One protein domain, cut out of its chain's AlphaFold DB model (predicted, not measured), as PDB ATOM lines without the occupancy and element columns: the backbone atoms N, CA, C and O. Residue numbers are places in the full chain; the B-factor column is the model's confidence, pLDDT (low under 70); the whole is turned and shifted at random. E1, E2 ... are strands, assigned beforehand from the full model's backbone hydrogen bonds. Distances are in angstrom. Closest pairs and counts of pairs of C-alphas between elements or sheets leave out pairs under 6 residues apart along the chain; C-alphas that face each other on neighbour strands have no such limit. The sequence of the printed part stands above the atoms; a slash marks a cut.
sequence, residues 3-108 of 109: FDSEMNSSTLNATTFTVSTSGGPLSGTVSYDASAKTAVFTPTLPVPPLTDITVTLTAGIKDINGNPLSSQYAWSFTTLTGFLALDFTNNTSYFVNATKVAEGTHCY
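Overview. This is residues 3 to 108 of the 109 residues of the protein "Big_5 domain-containing protein" of Nitrospirae bacterium (UniProt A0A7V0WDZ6). What is the shape? With little regular structure, a three-stranded sheet, E1-E4-E5, has the hairpin E2-E3 near its edge strand E1, while the hairpin E6-E7 lies far off and makes the length. What builds it? The printed part has 106 residues with seven named strands, E1 to E7 in chain order, all strand but holding only 37 residues. It is loose, radius of gyration of the C-alphas 16.7 A, spanning 57 by 32 by 20 A.

Along the chain. Where is the antiparallel sheet? E1, residues 17 to 21, begins at C-alpha (242.112, 295.724, 263.811); E4, residues 52 to 57, is 16.9 A long and E5, residues 73 to 78, 17.4 A. And the hairpins? E2, residues 28 to 33, is 16.7 A and E3, residues 38 to 43, 16.4 A; E6 is residues 84 to 87, and E7, residues 92 to 95, ends at C-alpha (219.330, 315.607, 263.781).

Arrangement. What pairs with inner strand E4? N 18 of E1 and O 56 are 2.9 A apart; N 53 and O 77 of E5, 2.8 A. And in the other hairpins? N 31 and O 40 are 2.9 A apart, N 94 and O 85 3.0 A. What stays apart? Among others, E5 and E6, E3 and E4, and E1 and E7 are apart.

Size, cuts and confidence. How large? The farthest C-alphas, of Asn 65 and Asn 91, are 57.1 A apart. What is long or uncertain? The link E4 to E5 is long, the printed part has no cut, and residues 81 to 105 have pLDDT under 70.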
ATOM      1  N   PHE A   3     234.547 289.612 255.399       91.69
ATOM      2  CA  PHE A   3     235.562 288.662 254.950       91.69
ATOM      3  C   PHE A   3     234.939 287.630 254.009       91.69
ATOM      4  O   PHE A   3     233.754 287.306 254.119       91.69
ATOM      5  N   ASP A   4     235.737 287.090 253.093       91.81
ATOM      6  CA  ASP A   4     235.322 285.990 252.214       91.81
ATOM      7  C   ASP A   4     235.173 284.648 252.962       91.81
ATOM      8  O   ASP A   4     234.394 283.771 252.567       91.81
ATOM      9  N   SER A   5     235.842 284.528 254.106       90.81
ATOM     10  CA  SER A   5     235.966 283.315 254.907       90.81
ATOM     11  C   SER A   5     235.561 283.553 256.361       90.81
ATOM     12  O   SER A   5     235.445 284.687 256.829       90.81
ATOM     13  N   GLU A   6     235.276 282.468 257.077       95.25
ATOM     14  CA  GLU A   6     235.018 282.547 258.513       95.25
ATOM     15  C   GLU A   6     236.328 282.811 259.269       95.25
ATOM     16  O   GLU A   6     237.325 282.111 259.083       95.25
ATOM     17  N   MET A   7     236.319 283.831 260.125       96.31
ATOM     18  CA  MET A   7     237.502 284.335 260.812       96.31
ATOM     19  C   MET A   7     237.601 283.809 262.236       96.31
ATOM     20  O   MET A   7     236.601 283.700 262.947       96.31
ATOM     21  N   ASN A   8     238.826 283.572 262.700       96.88
ATOM     22  CA  ASN A   8     239.069 283.339 264.113       96.88
ATOM     23  C   ASN A   8     238.906 284.659 264.882       96.88
ATOM     24  O   ASN A   8     239.783 285.531 264.857       96.88
ATOM     25  N   SER A   9     237.793 284.781 265.605       95.62
ATOM     26  CA  SER A   9     237.424 285.978 266.367       95.62
ATOM     27  C   SER A   9     238.462 286.399 267.411       95.62
ATOM     28  O   SER A   9     238.597 287.591 267.668       95.62
ATOM     29  N   SER A  10     239.272 285.481 267.957       96.50
ATOM     30  CA  SER A  10     240.331 285.849 268.910       96.50
ATOM     31  C   SER A  10     241.465 286.648 268.255       96.50
ATOM     32  O   SER A  10     242.206 287.366 268.931       96.50
ATOM     33  N   THR A  11     241.614 286.529 266.933       97.00
ATOM     34  CA  THR A  11     242.604 287.278 266.145       97.00
ATOM     35  C   THR A  11     242.080 288.623 265.651       97.00
ATOM     36  O   THR A  11     242.867 289.407 265.130       97.00
ATOM     37  N   LEU A  12     240.792 288.926 265.846       96.00
ATOM     38  CA  LEU A  12     240.155 290.214 265.552       96.00
ATOM     39  C   LEU A  12     240.096 291.062 266.830       96.00
ATOM     40  O   LEU A  12     239.078 291.117 267.515       96.00
ATOM     41  N   ASN A  13     241.206 291.708 267.179       94.50
ATOM     42  CA  ASN A  13     241.336 292.463 268.424       94.50
ATOM     43  C   ASN A  13     241.986 293.836 268.189       94.50
ATOM     44  O   ASN A  13     242.378 294.169 267.073       94.50
ATOM     45  N   ALA A  14     242.132 294.629 269.253       91.25
ATOM     46  CA  ALA A  14     242.611 296.011 269.183       91.25
ATOM     47  C   ALA A  14     244.060 296.179 268.671       91.25
ATOM     48  O   ALA A  14     244.488 297.305 268.443       91.25
ATOM     49  N   THR A  15     244.826 295.093 268.511       94.50
ATOM     50  CA  THR A  15     246.184 295.139 267.934       94.50
ATOM     51  C   THR A  15     246.209 294.831 266.443       94.50
ATOM     52  O   THR A  15     247.085 295.311 265.730       94.50
ATOM     53  N   THR A  16     245.246 294.046 265.961       96.25
ATOM     54  CA  THR A  16     245.195 293.558 264.580       96.25
ATOM     55  C   THR A  16     244.148 294.278 263.737       96.25
ATOM     56  O   THR A  16     244.314 294.350 262.521       96.25
ATOM     57  N   PHE A  17     243.114 294.829 264.376       96.75
ATOM     58  CA  PHE A  17     242.112 295.724 263.811       96.75
ATOM     59  C   PHE A  17     242.210 297.052 264.563       96.75
ATOM     60  O   PHE A  17     241.698 297.197 265.674       96.75
ATOM     61  N   THR A  18     242.863 298.034 263.948       96.44
ATOM     62  CA  THR A  18     243.069 299.356 264.542       96.44
ATOM     63  C   THR A  18     242.280 300.419 263.794       96.44
ATOM     64  O   THR A  18     242.076 300.344 262.582       96.44
ATOM     65  N   VAL A  19     241.818 301.418 264.540       95.69
ATOM     66  CA  VAL A  19     241.150 302.600 264.001       95.69
ATOM     67  C   VAL A  19     241.814 303.824 264.610       95.69
ATOM     68  O   VAL A  19     242.067 303.869 265.812       95.69
ATOM     69  N   SER A  20     242.129 304.815 263.788       95.50
ATOM     70  CA  SER A  20     242.809 306.036 264.213       95.50
ATOM     71  C   SER A  20     242.251 307.257 263.506       95.50
ATOM     72  O   SER A  20     241.745 307.164 262.392       95.50
ATOM     73  N   THR A  21     242.409 308.408 264.142       93.50
ATOM     74  CA  THR A  21     242.212 309.729 263.542       93.50
ATOM     75  C   THR A  21     243.562 310.400 263.300       93.50
ATOM     76  O   THR A  21     244.601 309.895 263.732       93.50
ATOM     77  N   SER A  22     243.558 311.587 262.693       85.38
ATOM     78  CA  SER A  22     244.737 312.465 262.654       85.38
ATOM     79  C   SER A  22     245.275 312.830 264.048       85.38
ATOM     80  O   SER A  22     246.465 313.094 264.192       85.38
ATOM     81  N   GLY A  23     244.422 312.806 265.080       87.25
ATOM     82  CA  GLY A  23     244.789 313.072 266.474       87.25
ATOM     83  C   GLY A  23     245.333 311.861 267.240       87.25
ATOM     84  O   GLY A  23     245.698 312.007 268.403       87.25
ATOM     85  N   GLY A  24     245.385 310.678 266.619       92.88
ATOM     86  CA  GLY A  24     245.880 309.449 267.242       92.88
ATOM     87  C   GLY A  24     244.868 308.296 267.246       92.88
ATOM     88  O   GLY A  24     243.837 308.360 266.567       92.88
ATOM     89  N   PRO A  25     245.167 307.205 267.976       94.50
ATOM     90  CA  PRO A  25     244.327 306.011 268.001       94.50
ATOM     91  C   PRO A  25     242.938 306.311 268.573       94.50
ATOM     92  O   PRO A  25     242.798 306.982 269.594       94.50
ATOM     93  N   LEU A  26     241.910 305.786 267.912       94.12
ATOM     94  CA  LEU A  26     240.527 305.875 268.353       94.12
ATOM     95  C   LEU A  26     240.204 304.642 269.202       94.12
ATOM     96  O   LEU A  26     240.248 303.516 268.713       94.12
ATOM     97  N   SER A  27     239.886 304.843 270.481       93.75
ATOM     98  CA  SER A  27     239.503 303.746 271.374       93.75
ATOM     99  C   SER A  27     238.119 303.195 271.028       93.75
ATOM    100  O   SER A  27     237.196 303.951 270.718       93.75
ATOM    101  N   GLY A  28     237.970 301.874 271.110       92.94
ATOM    102  CA  GLY A  28     236.719 301.181 270.836       92.94
ATOM    103  C   GLY A  28     236.836 299.671 271.001       92.94
ATOM    104  O   GLY A  28     237.890 299.150 271.368       92.94
ATOM    105  N   THR A  29     235.741 298.970 270.727       94.25
ATOM    106  CA  THR A  29     235.655 297.505 270.774       94.25
ATOM    107  C   THR A  29     235.452 296.928 269.382       94.25
ATOM    108  O   THR A  29     234.714 297.499 268.582       94.25
ATOM    109  N   VAL A  30     236.057 295.770 269.118       94.75
ATOM    110  CA  VAL A  30     235.824 294.989 267.900       94.75
ATOM    111  C   VAL A  30     234.922 293.811 268.249       94.75
ATOM    112  O   VAL A  30     235.229 293.050 269.165       94.75
ATOM    113  N   SER A  31     233.817 293.665 267.529       93.75
ATOM    114  CA  SER A  31     232.961 292.479 267.560       93.75
ATOM    115  C   SER A  31     232.972 291.789 266.197       93.75
ATOM    116  O   SER A  31     233.255 292.416 265.174       93.75
ATOM    117  N   TYR A  32     232.692 290.487 266.180       95.12
ATOM    118  CA  TYR A  32     232.646 289.685 264.961       95.12
ATOM    119  C   TYR A  32     231.398 288.807 264.945       95.12
ATOM    120  O   TYR A  32     231.150 288.067 265.895       95.12
ATOM    121  N   ASP A  33     230.639 288.889 263.856       94.38
ATOM    122  CA  ASP A  33     229.554 287.971 263.529       94.38
ATOM    123  C   ASP A  33     230.070 286.950 262.509       94.38
ATOM    124  O   ASP A  33     230.319 287.288 261.348       94.38
ATOM    125  N   ALA A  34     230.231 285.700 262.950       92.44
ATOM    126  CA  ALA A  34     230.703 284.602 262.111       92.44
ATOM    127  C   ALA A  34     229.703 284.228 261.006       92.44
ATOM    128  O   ALA A  34     230.117 283.906 259.894       92.44
ATOM    129  N   SER A  35     228.396 284.343 261.268       92.06
ATOM    130  CA  SER A  35     227.359 284.007 260.281       92.06
ATOM    131  C   SER A  35     227.363 285.005 259.125       92.06
ATOM    132  O   SER A  35     227.248 284.619 257.964       92.06
ATOM    133  N   ALA A  36     227.550 286.289 259.438       92.00
ATOM    134  CA  ALA A  36     227.666 287.357 258.447       92.00
ATOM    135  C   ALA A  36     229.107 287.589 257.955       92.00
ATOM    136  O   ALA A  36     229.338 288.500 257.157       92.00
ATOM    137  N   LYS A  37     230.089 286.837 258.472       94.06
ATOM    138  CA  LYS A  37     231.533 287.047 258.270       94.06
ATOM    139  C   LYS A  37     231.945 288.513 258.405       94.06
ATOM    140  O   LYS A  37     232.747 289.024 257.623       94.06
ATOM    141  N   THR A  38     231.369 289.216 259.378       93.62
ATOM    142  CA  THR A  38     231.469 290.674 259.471       93.62
ATOM    143  C   THR A  38     232.025 291.108 260.817       93.62
ATOM    144  O   THR A  38     231.475 290.785 261.865       93.62
ATOM    145  N   ALA A  39     233.114 291.880 260.785       93.00
ATOM    146  CA  ALA A  39     233.661 292.565 261.951       93.00
ATOM    147  C   ALA A  39     233.171 294.015 262.019       93.00
ATOM    148  O   ALA A  39     233.160 294.736 261.008       93.00
ATOM    149  N   VAL A  40     232.818 294.446 263.228       92.19
ATOM    150  CA  VAL A  40     232.323 295.785 263.544       92.19
ATOM    151  C   VAL A  40     233.226 296.409 264.599       92.19
ATOM    152  O   VAL A  40     233.476 295.818 265.645       92.19
ATOM    153  N   PHE A  41     233.700 297.622 264.323       93.06
ATOM    154  CA  PHE A  41     234.370 298.457 265.311       93.06
ATOM    155  C   PHE A  41     233.375 299.469 265.878       93.06
ATOM    156  O   PHE A  41     232.738 300.205 265.122       93.06
ATOM    157  N   THR A  42     233.264 299.527 267.200       91.06
ATOM    158  CA  THR A  42     232.421 300.486 267.917       91.06
ATOM    159  C   THR A  42     233.313 301.422 268.732       91.06
ATOM    160  O   THR A  42     233.902 300.972 269.718       91.06
ATOM    161  N   PRO A  43     233.438 302.706 268.348       92.56
ATOM    162  CA  PRO A  43     234.163 303.696 269.139       92.56
ATOM    163  C   PRO A  43     233.583 303.821 270.555       92.56
ATOM    164  O   PRO A  43     232.365 303.801 270.729       92.56
ATOM    165  N   THR A  44     234.435 304.001 271.567       91.69
ATOM    166  CA  THR A  44     233.992 304.224 272.958       91.69
ATOM    167  C   THR A  44     233.295 305.575 273.121       91.69
ATOM    168  O   THR A  44     232.366 305.706 273.915       91.69
ATOM    169  N   LEU A  45     233.751 306.583 272.374       86.69
ATOM    170  CA  LEU A  45     233.191 307.930 272.366       86.69
ATOM    171  C   LEU A  45     232.696 308.294 270.963       86.69
ATOM    172  O   LEU A  45     233.279 307.830 269.978       86.69
ATOM    173  N   PRO A  46     231.664 309.149 270.852       84.56
ATOM    174  CA  PRO A  46     231.236 309.686 269.568       84.56
ATOM    175  C   PRO A  46     232.401 310.351 268.829       84.56
ATOM    176  O   PRO A  46     233.123 311.173 269.396       84.56
ATOM    177  N   VAL A  47     232.571 310.001 267.556       85.31
ATOM    178  CA  VAL A  47     233.571 310.628 266.688       85.31
ATOM    179  C   VAL A  47     233.021 311.977 266.215       85.31
ATOM    180  O   VAL A  47     231.885 312.011 265.728       85.31
ATOM    181  N   PRO A  48     233.779 313.083 266.330       84.25
ATOM    182  CA  PRO A  48     233.343 314.376 265.815       84.25
ATOM    183  C   PRO A  48     233.047 314.331 264.305       84.25
ATOM    184  O   PRO A  48     233.586 313.484 263.584       84.25
ATOM    185  N   PRO A  49     232.202 315.236 263.787       83.75
ATOM    186  CA  PRO A  49     232.018 315.377 262.347       83.75
ATOM    187  C   PRO A  49     233.299 315.894 261.677       83.75
ATOM    188  O   PRO A  49     234.159 316.471 262.341       83.75
ATOM    189  N   LEU A  50     233.411 315.704 260.358       84.88
ATOM    190  CA  LEU A  50     234.558 316.144 259.549       84.88
ATOM    191  C   LEU A  50     235.903 315.607 260.068       84.88
ATOM    192  O   LEU A  50     236.930 316.272 259.978       84.88
ATOM    193  N   THR A  51     235.881 314.403 260.637       88.19
ATOM    194  CA  THR A  51     237.058 313.725 261.178       88.19
ATOM    195  C   THR A  51     237.522 312.656 260.208       88.19
ATOM    196  O   THR A  51     236.757 311.752 259.865       88.19
ATOM    197  N   ASP A  52     238.785 312.735 259.799       91.44
ATOM    198  CA  ASP A  52     239.427 311.683 259.020       91.44
ATOM    199  C   ASP A  52     239.709 310.473 259.907       91.44
ATOM    200  O   ASP A  52     240.380 310.571 260.937       91.44
ATOM    201  N   ILE A  53     239.180 309.331 259.489       92.12
ATOM    202  CA  ILE A  53     239.330 308.036 260.134       92.12
ATOM    203  C   ILE A  53     240.113 307.131 259.200       92.12
ATOM    204  O   ILE A  53     239.741 306.966 258.042       92.12
ATOM    205  N   THR A  54     241.149 306.491 259.726       93.88
ATOM    206  CA  THR A  54     241.897 305.423 259.065       93.88
ATOM    207  C   THR A  54     241.661 304.123 259.812       93.88
ATOM    208  O   THR A  54     241.819 304.063 261.030       93.88
ATOM    209  N   VAL A  55     241.303 303.076 259.079       95.31
ATOM    210  CA  VAL A  55     241.182 301.712 259.595       95.31
ATOM    211  C   VAL A  55     242.331 300.892 259.034       95.31
ATOM    212  O   VAL A  55     242.615 300.975 257.841       95.31
ATOM    213  N   THR A  56     242.987 300.104 259.884       95.56
ATOM    214  CA  THR A  56     244.056 299.189 259.479       95.56
ATOM    215  C   THR A  56     243.783 297.785 259.999       95.56
ATOM    216  O   THR A  56     243.559 297.576 261.191       95.56
ATOM    217  N   LEU A  57     243.845 296.816 259.092       96.44
ATOM    218  CA  LEU A  57     243.752 295.388 259.358       96.44
ATOM    219  C   LEU A  57     245.087 294.737 259.025       96.44
ATOM    220  O   LEU A  57     245.520 294.750 257.875       96.44
ATOM    221  N   THR A  58     245.750 294.179 260.026       97.00
ATOM    222  CA  THR A  58     247.065 293.547 259.859       97.00
ATOM    223  C   THR A  58     246.944 292.110 259.349       97.00
ATOM    224  O   THR A  58     245.953 291.434 259.624       97.00
ATOM    225  N   ALA A  59     248.012 291.582 258.744       94.31
ATOM    226  CA  ALA A  59     248.125 290.159 258.396       94.31
ATOM    227  C   ALA A  59     248.143 289.207 259.619       94.31
ATOM    228  O   ALA A  59     248.228 287.992 259.468       94.31
ATOM    229  N   GLY A  60     248.067 289.733 260.849       95.75
ATOM    230  CA  GLY A  60     247.893 288.933 262.062       95.75
ATOM    231  C   GLY A  60     246.474 288.381 262.251       95.75
ATOM    232  O   GLY A  60     246.291 287.474 263.063       95.75
ATOM    233  N   ILE A  61     245.484 288.904 261.518       97.19
ATOM    234  CA  ILE A  61     244.116 288.371 261.489       97.19
ATOM    235  C   ILE A  61     244.121 287.056 260.705       97.19
ATOM    236  O   ILE A  61     244.688 287.005 259.613       97.19
ATOM    237  N   LYS A  62     243.484 286.011 261.248       97.12
ATOM    238  CA  LYS A  62     243.475 284.662 260.664       97.12
ATOM    239  C   LYS A  62     242.077 284.072 260.538       97.12
ATOM    240  O   LYS A  62     241.195 284.383 261.342       97.12
ATOM    241  N   ASP A  63     241.902 283.181 259.569       96.69
ATOM    242  CA  ASP A  63     240.722 282.325 259.462       96.69
ATOM    243  C   ASP A  63     240.694 281.243 260.566       96.69
ATOM    244  O   ASP A  63     241.632 281.094 261.361       96.69
ATOM    245  N   ILE A  64     239.605 280.473 260.627       96.50
ATOM    246  CA  ILE A  64     239.465 279.347 261.570       96.50
ATOM    247  C   ILE A  64     240.491 278.217 261.349       96.50
ATOM    248  O   ILE A  64     240.728 277.426 262.261       96.50
ATOM    249  N   ASN A  65     241.128 278.155 260.175       96.25
ATOM    250  CA  ASN A  65     242.168 277.183 259.829       96.25
ATOM    251  C   ASN A  65     243.587 277.698 260.142       96.25
ATOM    252  O   ASN A  65     244.558 276.956 260.006       96.25
ATOM    253  N   GLY A  66     243.721 278.953 260.580       96.06
ATOM    254  CA  GLY A  66     244.995 279.595 260.893       96.06
ATOM    255  C   GLY A  66     245.680 280.294 259.713       96.06
ATOM    256  O   GLY A  66     246.813 280.756 259.889       96.06
ATOM    257  N   ASN A  67     245.019 280.414 258.560       96.38
ATOM    258  CA  ASN A  67     245.516 281.162 257.406       96.38
ATOM    259  C   ASN A  67     245.411 282.670 257.679       96.38
ATOM    260  O   ASN A  67     244.327 283.140 258.030       96.38
ATOM    261  N   PRO A  68     246.508 283.440 257.569       96.06
ATOM    262  CA  PRO A  68     246.471 284.890 257.732       96.06
ATOM    263  C   PRO A  68     245.825 285.580 256.529       96.06
ATOM    264  O   PRO A  68     245.778 285.003 255.448       96.06
ATOM    265  N   LEU A  69     245.418 286.842 256.691       93.12
ATOM    266  CA  LEU A  69     245.125 287.701 255.537       93.12
ATOM    267  C   LEU A  69     246.332 287.749 254.587       93.12
ATOM    268  O   LEU A  69     247.465 287.953 255.033       93.12
ATOM    269  N   SER A  70     246.070 287.659 253.281       91.25
ATOM    270  CA  SER A  70     247.078 287.771 252.217       91.25
ATOM    271  C   SER A  70     247.955 289.026 252.319       91.25
ATOM    272  O   SER A  70     249.120 289.020 251.917       91.25
ATOM    273  N   SER A  71     247.411 290.127 252.843       90.44
ATOM    274  CA  SER A  71     248.136 291.378 253.058       90.44
ATOM    275  C   SER A  71     247.491 292.234 254.151       90.44
ATOM    276  O   SER A  71     246.391 291.958 254.633       90.44
ATOM    277  N   GLN A  72     248.196 293.289 254.567       93.31
ATOM    278  CA  GLN A  72     247.593 294.344 255.376       93.31
ATOM    279  C   GLN A  72     246.608 295.151 254.521       93.31
ATOM    280  O   GLN A  72     246.966 295.611 253.436       93.31
ATOM    281  N   TYR A  73     245.416 295.411 255.053       93.31
ATOM    282  CA  TYR A  73     244.447 296.327 254.454       93.31
ATOM    283  C   TYR A  73     244.416 297.631 255.238       93.31
ATOM    284  O   TYR A  73     244.352 297.620 256.466       93.31
ATOM    285  N   ALA A  74     244.434 298.762 254.540       92.56
ATOM    286  CA  ALA A  74     244.230 300.068 255.149       92.56
ATOM    287  C   ALA A  74     243.389 300.949 254.231       92.56
ATOM    288  O   ALA A  74     243.593 300.970 253.017       92.56
ATOM    289  N   TRP A  75     242.437 301.668 254.811       92.06
ATOM    290  CA  TRP A  75     241.619 302.639 254.094       92.06
ATOM    291  C   TRP A  75     241.214 303.771 255.024       92.06
ATOM    292  O   TRP A  75     241.206 303.618 256.249       92.06
ATOM    293  N   SER A  76     240.834 304.896 254.424       89.19
ATOM    294  CA  SER A  76     240.403 306.074 255.162       89.19
ATOM    295  C   SER A  76     239.065 306.597 254.660       89.19
ATOM    296  O   SER A  76     238.707 306.441 253.492       89.19
ATOM    297  N   PHE A  77     238.316 307.224 255.559       86.12
ATOM    298  CA  PHE A  77     237.086 307.939 255.254       86.12
ATOM    299  C   PHE A  77     236.922 309.120 256.210       86.12
ATOM    300  O   PHE A  77     237.403 309.082 257.338       86.12
ATOM    301  N   THR A  78     236.204 310.148 255.775       86.25
ATOM    302  CA  THR A  78     235.888 311.310 256.611       86.25
ATOM    303  C   THR A  78     234.464 311.178 257.146       86.25
ATOM    304  O   THR A  78     233.537 310.878 256.382       86.25
ATOM    305  N   THR A  79     234.268 311.387 258.451       86.00
ATOM    306  CA  THR A  79     232.923 311.492 259.035       86.00
ATOM    307  C   THR A  79     232.220 312.728 258.486       86.00
ATOM    308  O   THR A  79     232.834 313.769 258.254       86.00
ATOM    309  N   LEU A  80     230.913 312.639 258.262       78.44
ATOM    310  CA  LEU A  80     230.142 313.773 257.767       78.44
ATOM    311  C   LEU A  80     229.514 314.532 258.933       78.44
ATOM    312  O   LEU A  80     229.198 313.959 259.978       78.44
ATOM    313  N   THR A  81     229.309 315.830 258.741       67.06
ATOM    314  CA  THR A  81     228.424 316.602 259.611       67.06
ATOM    315  C   THR A  81     227.025 316.010 259.523       67.06
ATOM    316  O   THR A  81     226.509 315.804 258.424       67.06
ATOM    317  N   GLY A  82     226.405 315.731 260.672       61.31
ATOM    318  CA  GLY A  82     224.967 315.492 260.709       61.31
ATOM    319  C   GLY A  82     224.278 316.725 260.138       61.31
ATOM    320  O   GLY A  82     224.370 317.804 260.720       61.31
ATOM    321  N   PHE A  83     223.660 316.606 258.965       53.94
ATOM    322  CA  PHE A  83     222.900 317.716 258.411       53.94
ATOM    323  C   PHE A  83     221.648 317.902 259.269       53.94
ATOM    324  O   PHE A  83     220.960 316.936 259.599       53.94
ATOM    325  N   LEU A  84     221.346 319.147 259.637       54.28
ATOM    326  CA  LEU A  84     220.020 319.477 260.142       54.28
ATOM    327  C   LEU A  84     219.049 319.293 258.976       54.28
ATOM    328  O   LEU A  84     219.077 320.070 258.020       54.28
ATOM    329  N   ALA A  85     218.206 318.266 259.036       54.47
ATOM    330  CA  ALA A  85     217.039 318.225 258.175       54.47
ATOM    331  C   ALA A  85     216.034 319.218 258.766       54.47
ATOM    332  O   ALA A  85     215.458 318.979 259.830       54.47
ATOM    333  N   LEU A  86     215.883 320.369 258.109       54.22
ATOM    334  CA  LEU A  86     214.781 321.275 258.397       54.22
ATOM    335  C   LEU A  86     213.526 320.673 257.772       54.22
ATOM    336  O   LEU A  86     213.389 320.636 256.549       54.22
ATOM    337  N   ASP A  87     212.616 320.190 258.611       56.31
ATOM    338  CA  ASP A  87     211.265 319.884 258.167       56.31
ATOM    339  C   ASP A  87     210.489 321.206 258.081       56.31
ATOM    340  O   ASP A  87     209.964 321.711 259.079       56.31
ATOM    341  N   PHE A  88     210.439 321.796 256.883       62.53
ATOM    342  CA  PHE A  88     209.706 323.042 256.635       62.53
ATOM    343  C   PHE A  88     208.186 322.893 256.806       62.53
ATOM    344  O   PHE A  88     207.489 323.902 256.895       62.53
ATOM    345  N   THR A  89     207.666 321.664 256.873       68.06
ATOM    346  CA  THR A  89     206.246 321.388 257.121       68.06
ATOM    347  C   THR A  89     205.886 321.433 258.605       68.06
ATOM    348  O   THR A  89     204.765 321.817 258.929       68.06
ATOM    349  N   ASN A  90     206.825 321.115 259.504       61.78
ATOM    350  CA  ASN A  90     206.574 321.073 260.954       61.78
ATOM    351  C   ASN A  90     207.405 322.067 261.783       61.78
ATOM    352  O   ASN A  90     207.241 322.116 262.999       61.78
ATOM    353  N   ASN A  91     208.276 322.874 261.161       59.91
ATOM    354  CA  ASN A  91     209.186 323.797 261.857       59.91
ATOM    355  C   ASN A  91     210.014 323.090 262.955       59.91
ATOM    356  O   ASN A  91     210.285 323.640 264.023       59.91
ATOM    357  N   THR A  92     210.386 321.834 262.697       46.47
ATOM    358  CA  THR A  92     211.176 320.996 263.601       46.47
ATOM    359  C   THR A  92     212.510 320.658 262.957       46.47
ATOM    360  O   THR A  92     212.565 320.189 261.819       46.47
ATOM    361  N   SER A  93     213.590 320.867 263.704       53.19
ATOM    362  CA  SER A  93     214.934 320.450 263.312       53.19
ATOM    363  C   SER A  93     215.147 318.988 263.697       53.19
ATOM    364  O   SER A  93     215.135 318.658 264.883       53.19
ATOM    365  N   TYR A  94     215.379 318.116 262.715       51.59
ATOM    366  CA  TYR A  94     215.778 316.732 262.967       51.59
ATOM    367  C   TYR A  94     217.298 316.595 262.833       51.59
ATOM    368  O   TYR A  94     217.879 316.935 261.799       51.59
ATOM    369  N   PHE A  95     217.949 316.072 263.875       51.03
ATOM    370  CA  PHE A  95     219.330 315.607 263.781       51.03
ATOM    371  C   PHE A  95     219.332 314.231 263.114       51.03
ATOM    372  O   PHE A  95     218.984 313.234 263.746       51.03
ATOM    373  N   VAL A  96     219.728 314.157 261.844       51.25
ATOM    374  CA  VAL A  96     220.103 312.878 261.231       51.25
ATOM    375  C   VAL A  96     221.598 312.676 261.445       51.25
ATOM    376  O   VAL A  96     222.427 313.389 260.878       51.25
ATOM    377  N   ASN A  97     221.953 311.720 262.307       50.47
ATOM    378  CA  ASN A  97     223.343 311.315 262.499       50.47
ATOM    379  C   ASN A  97     223.879 310.793 261.162       50.47
ATOM    380  O   ASN A  97     223.463 309.737 260.688       50.47
ATOM    381  N   ALA A  98     224.792 311.538 260.541       43.66
ATOM    382  CA  ALA A  98     225.434 311.126 259.304       43.66
ATOM    383  C   ALA A  98     226.505 310.071 259.613       43.66
ATOM    384  O   ALA A  98     227.699 310.356 259.699       43.66
ATOM    385  N   THR A  99     226.081 308.825 259.809       48.84
ATOM    386  CA  THR A  99     227.000 307.692 259.859       48.84
ATOM    387  C   THR A  99     227.405 307.361 258.429       48.84
ATOM    388  O   THR A  99     226.750 306.562 257.766       48.84
ATOM    389  N   LYS A 100     228.498 307.949 257.927       45.72
ATOM    390  CA  LYS A 100     229.190 307.299 256.812       45.72
ATOM    391  C   LYS A 100     229.865 306.058 257.391       45.72
ATOM    392  O   LYS A 100     230.940 306.141 257.981       45.72
ATOM    393  N   VAL A 101     229.176 304.923 257.307       46.47
ATOM    394  CA  VAL A 101     229.786 303.609 257.515       46.47
ATOM    395  C   VAL A 101     230.826 303.449 256.405       46.47
ATOM    396  O   VAL A 101     230.579 303.866 255.274       46.47
ATOM    397  N   ALA A 102     232.001 302.893 256.701       50.16
ATOM    398  CA  ALA A 102     232.885 302.413 255.644       50.16
ATOM    399  C   ALA A 102     232.105 301.362 254.833       50.16
ATOM    400  O   ALA A 102     231.938 300.231 255.289       50.16
ATOM    401  N   GLU A 103     231.534 301.757 253.696       45.22
ATOM    402  CA  GLU A 103     230.759 300.857 252.851       45.22
ATOM    403  C   GLU A 103     231.688 299.764 252.312       45.22
ATOM    404  O   GLU A 103     232.608 300.028 251.543       45.22
ATOM    405  N   GLY A 104     231.448 298.529 252.764       54.34
ATOM    406  CA  GLY A 104     231.811 297.313 252.039       54.34
ATOM    407  C   GLY A 104     233.295 297.060 251.776       54.34
ATOM    408  O   GLY A 104     233.636 296.627 250.679       54.34
ATOM    409  N   THR A 105     234.196 297.254 252.746       61.53
ATOM    410  CA  THR A 105     235.556 296.705 252.600       61.53
ATOM    411  C   THR A 105     235.495 295.174 252.628       61.53
ATOM    412  O   THR A 105     235.209 294.590 253.680       61.53
ATOM    413  N   HIS A 106     235.742 294.550 251.472       72.50
ATOM    414  CA  HIS A 106     235.946 293.109 251.321       72.50
ATOM    415  C   HIS A 106     237.427 292.779 251.507       72.50
ATOM    416  O   HIS A 106     238.276 293.264 250.755       72.50
ATOM    417  N   CYS A 107     237.725 291.962 252.512       74.25
ATOM    418  CA  CYS A 107     239.070 291.472 252.792       74.25
ATOM    419  C   CYS A 107     239.179 290.000 252.401       74.25
ATOM    420  O   CYS A 107     238.258 289.224 252.665       74.25
ATOM    421  N   TYR A 108     240.309 289.648 251.792       75.25
ATOM    422  CA  TYR A 108     240.573 288.314 251.265       75.25
ATOM    423  C   TYR A 108     241.651 287.619 252.097       75.25
ATOM    424  O   TYR A 108     242.575 288.274 252.599       75.25
TER     425      TYR A 108